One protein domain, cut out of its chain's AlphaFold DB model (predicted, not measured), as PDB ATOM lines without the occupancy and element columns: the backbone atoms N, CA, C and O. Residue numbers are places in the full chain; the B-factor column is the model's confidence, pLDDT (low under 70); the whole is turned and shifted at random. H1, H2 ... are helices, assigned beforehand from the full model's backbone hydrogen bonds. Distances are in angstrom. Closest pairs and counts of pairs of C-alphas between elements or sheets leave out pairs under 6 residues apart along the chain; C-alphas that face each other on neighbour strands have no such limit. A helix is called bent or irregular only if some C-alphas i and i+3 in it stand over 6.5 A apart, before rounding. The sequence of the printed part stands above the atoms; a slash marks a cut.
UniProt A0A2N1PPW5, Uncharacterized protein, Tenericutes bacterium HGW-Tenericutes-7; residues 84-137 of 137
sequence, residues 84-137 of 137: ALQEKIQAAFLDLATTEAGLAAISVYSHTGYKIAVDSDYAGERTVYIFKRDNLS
ATOM      1  N   ALA A  84      34.500 -30.296  43.131       97.75
ATOM      2  CA  ALA A  84      35.660 -30.739  42.358       97.75
ATOM      3  C   ALA A  84      35.879 -29.934  41.059       97.75
ATOM      4  O   ALA A  84      37.001 -29.849  40.565       97.75
ATOM      5  N   LEU A  85      34.822 -29.361  40.472       97.88
ATOM      6  CA  LEU A  85      34.944 -28.474  39.315       97.88
ATOM      7  C   LEU A  85      35.336 -27.053  39.740       97.88
ATOM      8  O   LEU A  85      36.171 -26.448  39.073       97.88
ATOM      9  N   GLN A  86      34.797 -26.553  40.857       96.69
ATOM     10  CA  GLN A  86      35.189 -25.253  41.413       96.69
ATOM     11  C   GLN A  86      36.698 -25.216  41.706       96.69
ATOM     12  O   GLN A  86      37.393 -24.305  41.265       96.69
ATOM     13  N   GLU A  87      37.219 -26.260  42.359       96.62
ATOM     14  CA  GLU A  87      38.644 -26.400  42.683       96.62
ATOM     15  C   GLU A  87      39.524 -26.436  41.424       96.62
ATOM     16  O   GLU A  87      40.569 -25.788  41.378       96.62
ATOM     17  N   LYS A  88      39.081 -27.131  40.366       97.44
ATOM     18  CA  LYS A  88      39.793 -27.171  39.078       97.44
ATOM     19  C   LYS A  88      39.816 -25.817  38.373       97.44
ATOM     20  O   LYS A  88      40.845 -25.457  37.811       97.44
ATOM     21  N   ILE A  89      38.708 -25.074  38.393       96.38
ATOM     22  CA  ILE A  89      38.644 -23.724  37.814       96.38
ATOM     23  C   ILE A  89      39.566 -22.782  38.590       96.38
ATOM     24  O   ILE A  89      40.345 -22.056  37.977       96.38
ATOM     25  N   GLN A  90      39.526 -22.830  39.924       95.88
ATOM     26  CA  GLN A  90      40.406 -22.028  40.771       95.88
ATOM     27  C   GLN A  90      41.884 -22.313  40.472       95.88
ATOM     28  O   GLN A  90      42.650 -21.376  40.257       95.88
ATOM     29  N   ALA A  91      42.275 -23.591  40.415       96.44
ATOM     30  CA  ALA A  91      43.639 -23.988  40.072       96.44
ATOM     31  C   ALA A  91      44.048 -23.477  38.680       96.44
ATOM     32  O   ALA A  91      45.102 -22.868  38.545       96.44
ATOM     33  N   ALA A  92      43.178 -23.619  37.676       95.44
ATOM     34  CA  ALA A  92      43.461 -23.145  36.323       95.44
ATOM     35  C   ALA A  92      43.738 -21.632  36.266       95.44
ATOM     36  O   ALA A  92      44.674 -21.213  35.590       95.44
ATOM     37  N   PHE A  93      42.972 -20.801  36.985       95.00
ATOM     38  CA  PHE A  93      43.234 -19.357  37.030       95.00
ATOM     39  C   PHE A  93      44.540 -19.016  37.749       95.00
ATOM     40  O   PHE A  93      45.275 -18.148  37.281       95.00
ATOM     41  N   LEU A  94      44.856 -19.701  38.851       95.25
ATOM     42  CA  LEU A  94      46.137 -19.522  39.536       95.25
ATOM     43  C   LEU A  94      47.311 -19.888  38.614       95.25
ATOM     44  O   LEU A  94      48.260 -19.113  38.520       95.25
ATOM     45  N   ASP A  95      47.205 -20.990  37.871       94.94
ATOM     46  CA  ASP A  95      48.239 -21.463  36.942       94.94
ATOM     47  C   ASP A  95      48.411 -20.541  35.718       94.94
ATOM     48  O   ASP A  95      49.523 -20.366  35.213       94.94
ATOM     49  N   LEU A  96      47.346 -19.880  35.239       93.06
ATOM     50  CA  LEU A  96      47.472 -18.873  34.172       93.06
ATOM     51  C   LEU A  96      48.448 -17.762  34.569       93.06
ATOM     52  O   LEU A  96      49.242 -17.309  33.745       93.06
ATOM     53  N   ALA A  97      48.432 -17.355  35.836       89.69
ATOM     54  CA  ALA A  97      49.301 -16.301  36.340       89.69
ATOM     55  C   ALA A  97      50.776 -16.727  36.483       89.69
ATOM     56  O   ALA A  97      51.617 -15.880  36.780       89.69
ATOM     57  N   THR A  98      51.116 -18.005  36.275       93.56
ATOM     58  CA  THR A  98      52.493 -18.513  36.411       93.56
ATOM     59  C   THR A  98      53.212 -18.709  35.076       93.56
ATOM     60  O   THR A  98      54.373 -19.113  35.070       93.56
ATOM     61  N   THR A  99      52.550 -18.470  33.940       94.56
ATOM     62  CA  THR A  99      53.132 -18.665  32.600       94.56
ATOM     63  C   THR A  99      53.076 -17.379  31.783       94.56
ATOM     64  O   THR A  99      52.137 -16.601  31.917       94.56
ATOM     65  N   GLU A 100      54.044 -17.159  30.890       94.69
ATOM     66  CA  GLU A 100      54.049 -15.976  30.011       94.69
ATOM     67  C   GLU A 100      52.803 -15.917  29.119       94.69
ATOM     68  O   GLU A 100      52.177 -14.868  28.990       94.69
ATOM     69  N   ALA A 101      52.400 -17.057  28.548       95.00
ATOM     70  CA  ALA A 101      51.201 -17.145  27.719       95.00
ATOM     71  C   ALA A 101      49.918 -16.866  28.522       95.00
ATOM     72  O   ALA A 101      49.022 -16.184  28.029       95.00
ATOM     73  N   GLY A 102      49.828 -17.362  29.760       94.50
ATOM     74  CA  GLY A 102      48.682 -17.108  30.630       94.50
ATOM     75  C   GLY A 102      48.619 -15.659  31.120       94.50
ATOM     76  O   GLY A 102      47.551 -15.052  31.063       94.50
ATOM     77  N   LEU A 103      49.758 -15.060  31.483       94.19
ATOM     78  CA  LEU A 103      49.864 -13.630  31.792       94.19
ATOM     79  C   LEU A 103      49.467 -12.765  30.589       94.19
ATOM     80  O   LEU A 103      48.689 -11.823  30.738       94.19
ATOM     81  N   ALA A 104      49.920 -13.118  29.383       93.88
ATOM     82  CA  ALA A 104      49.505 -12.443  28.158       93.88
ATOM     83  C   ALA A 104      47.985 -12.554  27.936       93.88
ATOM     84  O   ALA A 104      47.346 -11.557  27.599       93.88
ATOM     85  N   ALA A 105      47.386 -13.721  28.196       93.12
ATOM     86  CA  ALA A 105      45.947 -13.935  28.045       93.12
ATOM     87  C   ALA A 105      45.097 -13.080  29.004       93.12
ATOM     88  O   ALA A 105      44.014 -12.635  28.624       93.12
ATOM     89  N   ILE A 106      45.576 -12.820  30.225       91.88
ATOM     90  CA  ILE A 106      44.844 -12.016  31.223       91.88
ATOM     91  C   ILE A 106      45.208 -10.524  31.190       91.88
ATOM     92  O   ILE A 106      44.508  -9.710  31.794       91.88
ATOM     93  N   SER A 107      46.261 -10.150  30.457       88.19
ATOM     94  CA  SER A 107      46.754  -8.768  30.360       88.19
ATOM     95  C   SER A 107      45.728  -7.784  29.790       88.19
ATOM     96  O   SER A 107      45.746  -6.611  30.150       88.19
ATOM     97  N   VAL A 108      44.782  -8.259  28.969       85.19
ATOM     98  CA  VAL A 108      43.681  -7.442  28.426       85.19
ATOM     99  C   VAL A 108      42.789  -6.850  29.525       85.19
ATOM    100  O   VAL A 108      42.203  -5.789  29.341       85.19
ATOM    101  N   TYR A 109      42.740  -7.497  30.693       84.31
ATOM    102  CA  TYR A 109      42.030  -7.020  31.882       84.31
ATOM    103  C   TYR A 109      42.942  -6.250  32.845       84.31
ATOM    104  O   TYR A 109      42.536  -5.914  33.950       84.31
ATOM    105  N   SER A 110      44.191  -5.973  32.454       85.00
ATOM    106  CA  SER A 110      45.224  -5.385  33.321       85.00
ATOM    107  C   SER A 110      45.504  -6.205  34.592       85.00
ATOM    108  O   SER A 110      45.974  -5.670  35.595       85.00
ATOM    109  N   HIS A 111      45.217  -7.510  34.573       89.19
ATOM    110  CA  HIS A 111      45.487  -8.402  35.697       89.19
ATOM    111  C   HIS A 111      46.957  -8.822  35.719       89.19
ATOM    112  O   HIS A 111      47.542  -9.147  34.686       89.19
ATOM    113  N   THR A 112      47.541  -8.869  36.914       88.94
ATOM    114  CA  THR A 112      48.925  -9.324  37.140       88.94
ATOM    115  C   THR A 112      49.001 -10.699  37.800       88.94
ATOM    116  O   THR A 112      50.082 -11.262  37.940       88.94
ATOM    117  N   GLY A 113      47.856 -11.249  38.204       92.56
ATOM    118  CA  GLY A 113      47.733 -12.575  38.784       92.56
ATOM    119  C   GLY A 113      46.463 -12.723  39.612       92.56
ATOM    120  O   GLY A 113      45.643 -11.807  39.676       92.56
ATOM    121  N   TYR A 114      46.320 -13.879  40.260       94.56
ATOM    122  CA  TYR A 114      45.145 -14.219  41.061       94.56
ATOM    123  C   TYR A 114      45.545 -14.761  42.429       94.56
ATOM    124  O   TYR A 114      46.628 -15.315  42.615       94.56
ATOM    125  N   LYS A 115      44.645 -14.602  43.396       93.62
ATOM    126  CA  LYS A 115      44.752 -15.183  44.731       93.62
ATOM    127  C   LYS A 115      43.423 -15.822  45.097       93.62
ATOM    128  O   LYS A 115      42.376 -15.388  44.625       93.62
ATOM    129  N   ILE A 116      43.485 -16.842  45.945       95.00
ATOM    130  CA  ILE A 116      42.284 -17.407  46.559       95.00
ATOM    131  C   ILE A 116      41.696 -16.331  47.469       95.00
ATOM    132  O   ILE A 116      42.403 -15.820  48.338       95.00
ATOM    133  N   ALA A 117      40.430 -15.999  47.246       93.56
ATOM    134  CA  ALA A 117      39.677 -15.083  48.086       93.56
ATOM    135  C   ALA A 117      38.744 -15.860  49.019       93.56
ATOM    136  O   ALA A 117      38.276 -16.953  48.687       93.56
ATOM    137  N   VAL A 118      38.458 -15.283  50.181       92.81
ATOM    138  CA  VAL A 118      37.468 -15.794  51.133       92.81
ATOM    139  C   VAL A 118      36.323 -14.796  51.290       92.81
ATOM    140  O   VAL A 118      36.483 -13.601  51.075       92.81
ATOM    141  N   ASP A 119      35.145 -15.264  51.704       91.25
ATOM    142  CA  ASP A 119      33.944 -14.419  51.838       91.25
ATOM    143  C   ASP A 119      34.147 -13.173  52.729       91.25
ATOM    144  O   ASP A 119      33.534 -12.124  52.509       91.25
ATOM    145  N   SER A 120      35.023 -13.273  53.731       93.19
ATOM    146  CA  SER A 120      35.368 -12.173  54.633       93.19
ATOM    147  C   SER A 120      36.201 -11.071  53.981       93.19
ATOM    148  O   SER A 120      36.197  -9.959  54.504       93.19
ATOM    149  N   ASP A 121      36.884 -11.348  52.865       93.19
ATOM    150  CA  ASP A 121      37.608 -10.319  52.109       93.19
ATOM    151  C   ASP A 121      36.633  -9.241  51.608       93.19
ATOM    152  O   ASP A 121      36.929  -8.053  51.676       93.19
ATOM    153  N   TYR A 122      35.409  -9.635  51.241       93.06
ATOM    154  CA  TYR A 122      34.390  -8.751  50.664       93.06
ATOM    155  C   TYR A 122      33.395  -8.170  51.692       93.06
ATOM    156  O   TYR A 122      32.241  -7.842  51.385       93.06
ATOM    157  N   ALA A 123      33.796  -8.079  52.965       92.69
ATOM    158  CA  ALA A 123      32.928  -7.582  54.036       92.69
ATOM    159  C   ALA A 123      32.581  -6.084  53.892       92.69
ATOM    160  O   ALA A 123      31.486  -5.660  54.281       92.69
ATOM    161  N   GLY A 124      33.486  -5.279  53.323       91.50
ATOM    162  CA  GLY A 124      33.252  -3.853  53.074       91.50
ATOM    163  C   GLY A 124      32.157  -3.633  52.030       91.50
ATOM    164  O   GLY A 124      31.206  -2.884  52.251       91.50
ATOM    165  N   GLU A 125      32.229  -4.375  50.934       91.44
ATOM    166  CA  GLU A 125      31.264  -4.396  49.843       91.44
ATOM    167  C   GLU A 125      29.902  -4.895  50.343       91.44
ATOM    168  O   GLU A 125      28.872  -4.287  50.042       91.44
ATOM    169  N   ARG A 126      29.887  -5.935  51.193       92.50
ATOM    170  CA  ARG A 126      28.667  -6.411  51.867       92.50
ATOM    171  C   ARG A 126      28.031  -5.326  52.736       92.50
ATOM    172  O   ARG A 126      26.811  -5.167  52.713       92.50
ATOM    173  N   THR A 127      28.839  -4.559  53.466       93.00
ATOM    174  CA  THR A 127      28.359  -3.440  54.296       93.00
ATOM    175  C   THR A 127      27.696  -2.364  53.437       93.00
ATOM    176  O   THR A 127      26.584  -1.931  53.736       93.00
ATOM    177  N   VAL A 128      28.332  -1.983  52.323       91.31
ATOM    178  CA  VAL A 128      27.764  -1.017  51.370       91.31
ATOM    179  C   VAL A 128      26.476  -1.553  50.745       91.31
ATOM    180  O   VAL A 128      25.496  -0.816  50.646       91.31
ATOM    181  N   TYR A 129      26.430  -2.829  50.356       92.44
ATOM    182  CA  TYR A 129      25.223  -3.452  49.809       92.44
ATOM    183  C   TYR A 129      24.041  -3.379  50.785       92.44
ATOM    184  O   TYR A 129      22.956  -2.953  50.389       92.44
ATOM    185  N   ILE A 130      24.257  -3.738  52.057       94.88
ATOM    186  CA  ILE A 130      23.228  -3.671  53.107       94.88
ATOM    187  C   ILE A 130      22.734  -2.233  53.276       94.88
ATOM    188  O   ILE A 130      21.530  -1.996  53.228       94.88
ATOM    189  N   PHE A 131      23.649  -1.264  53.379       94.19
ATOM    190  CA  PHE A 131      23.280   0.149  53.465       94.19
ATOM    191  C   PHE A 131      22.403   0.583  52.282       94.19
ATOM    192  O   PHE A 131      21.357   1.198  52.489       94.19
ATOM    193  N   LYS A 132      22.788   0.238  51.047       93.62
ATOM    194  CA  LYS A 132      22.023   0.598  49.844       93.62
ATOM    195  C   LYS A 132      20.634  -0.041  49.838       93.62
ATOM    196  O   LYS A 132      19.667   0.659  49.563       93.62
ATOM    197  N   ARG A 133      20.540  -1.338  50.144       95.06
ATOM    198  CA  ARG A 133      19.269  -2.075  50.227       95.06
ATOM    199  C   ARG A 133      18.332  -1.477  51.278       95.06
ATOM    200  O   ARG A 133      17.133  -1.464  51.068       95.06
ATOM    201  N   ASP A 134      18.868  -0.995  52.393       95.56
ATOM    202  CA  ASP A 134      18.035  -0.540  53.509       95.56
ATOM    203  C   ASP A 134      17.669   0.957  53.419       95.56
ATOM    204  O   ASP A 134      16.763   1.397  54.120       95.56
ATOM    205  N   ASN A 135      18.357   1.748  52.579       93.00
ATOM    206  CA  ASN A 135      18.206   3.215  52.545       93.00
ATOM    207  C   ASN A 135      17.937   3.822  51.160       93.00
ATOM    208  O   ASN A 135      17.511   4.973  51.091       93.00
ATOM    209  N   LEU A 136      18.243   3.122  50.063       85.31
ATOM    210  CA  LEU A 136      18.224   3.689  48.704       85.31
ATOM    211  C   LEU A 136      17.323   2.926  47.719       85.31
ATOM    212  O   LEU A 136      17.310   3.280  46.540       85.31
ATOM    213  N   SER A 137      16.619   1.882  48.171       58.06
ATOM    214  CA  SER A 137      15.642   1.130  47.368       58.06
ATOM    215  C   SER A 137      14.211   1.532  47.676       58.06
ATOM    216  O   SER A 137      13.893   1.581  48.885       58.06
TER     217      SER A 137
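This is residues 84 to 137 of the 137 residues of an uncharacterized protein of Tenericutes bacterium HGW-Tenericutes-7 (UniProt A0A2N1PPW5). The longest helix, H3, sticks out as a long free arm from a corner made by two shorter helices, H1 and H2, which meet near their linked ends about perpendicular to each other, so to speak an L. Residues 110 to 118 lead from the end of H2 at residue 109, away from the corner, to the arm H3, and residues 117 to 137 stand free of the rest. The printed part has 54 residues with three named helices, in the order H1, H2, H3 along the chain, and no named strand; its class is all helix. The whole is extended, with a radius of gyration of the C-alphas of 16.0 A, and its C-alphas span 46 by 28 by 16 A, an outline that is only just flat.

H3, residues 119 to 135, measures 23.6 A from its first to its last C-alpha, from Asp 119 at (33.944, -14.419, 51.838) to Asn 135 at (18.206, 3.215, 52.545). It has a kink of 42 degrees near residue 126. It is irregular: C-alphas 121 and 124 are 7.9 A apart. H2, residues 100 to 109, measures 15.1 A, and is only just irregular, with C-alphas 105 and 108 at 6.9 A from each other. H1, residues 84 to 96, measures 18.6 A and begins with C-alpha 84 at (35.660, -30.739, 42.358).

H3 touches no helix. It is apart from H2, though a short link of 9 residues, 110 to 118, joins the two. It is also apart from H1. H1 and H2 touch only at the corner by their tight link, residues 97 to 99, with 4 pairs of C-alphas within 8 A. H1 touches H2 with residues 95 to 96 alone, and the closest C-alphas are those of Leu 96 and Gly 102, 4.1 A apart. Their lines stand at 82 degrees, about perpendicular, and their centres are 16.0 A apart. In H1, every pair of O i and N i+4 is within hydrogen-bond range; in H2 4 of 6 such pairs are, and in H3 10 of 13.

The two C-alphas farthest apart are those of Glu 100 in H2 and Asn 135 in H3, at 46.5 A. The first and last printed C-alphas, of Ala 84 and Ser 137, are 38.0 A apart. Residues 84 to 89, which belong to H1, stand free as well. The printed part has no cut, no link between its helices is long, and it ends at residue 137, the chain's last residue. The mean pLDDT of the printed part is 92.4, and one residue, 137, is under 70.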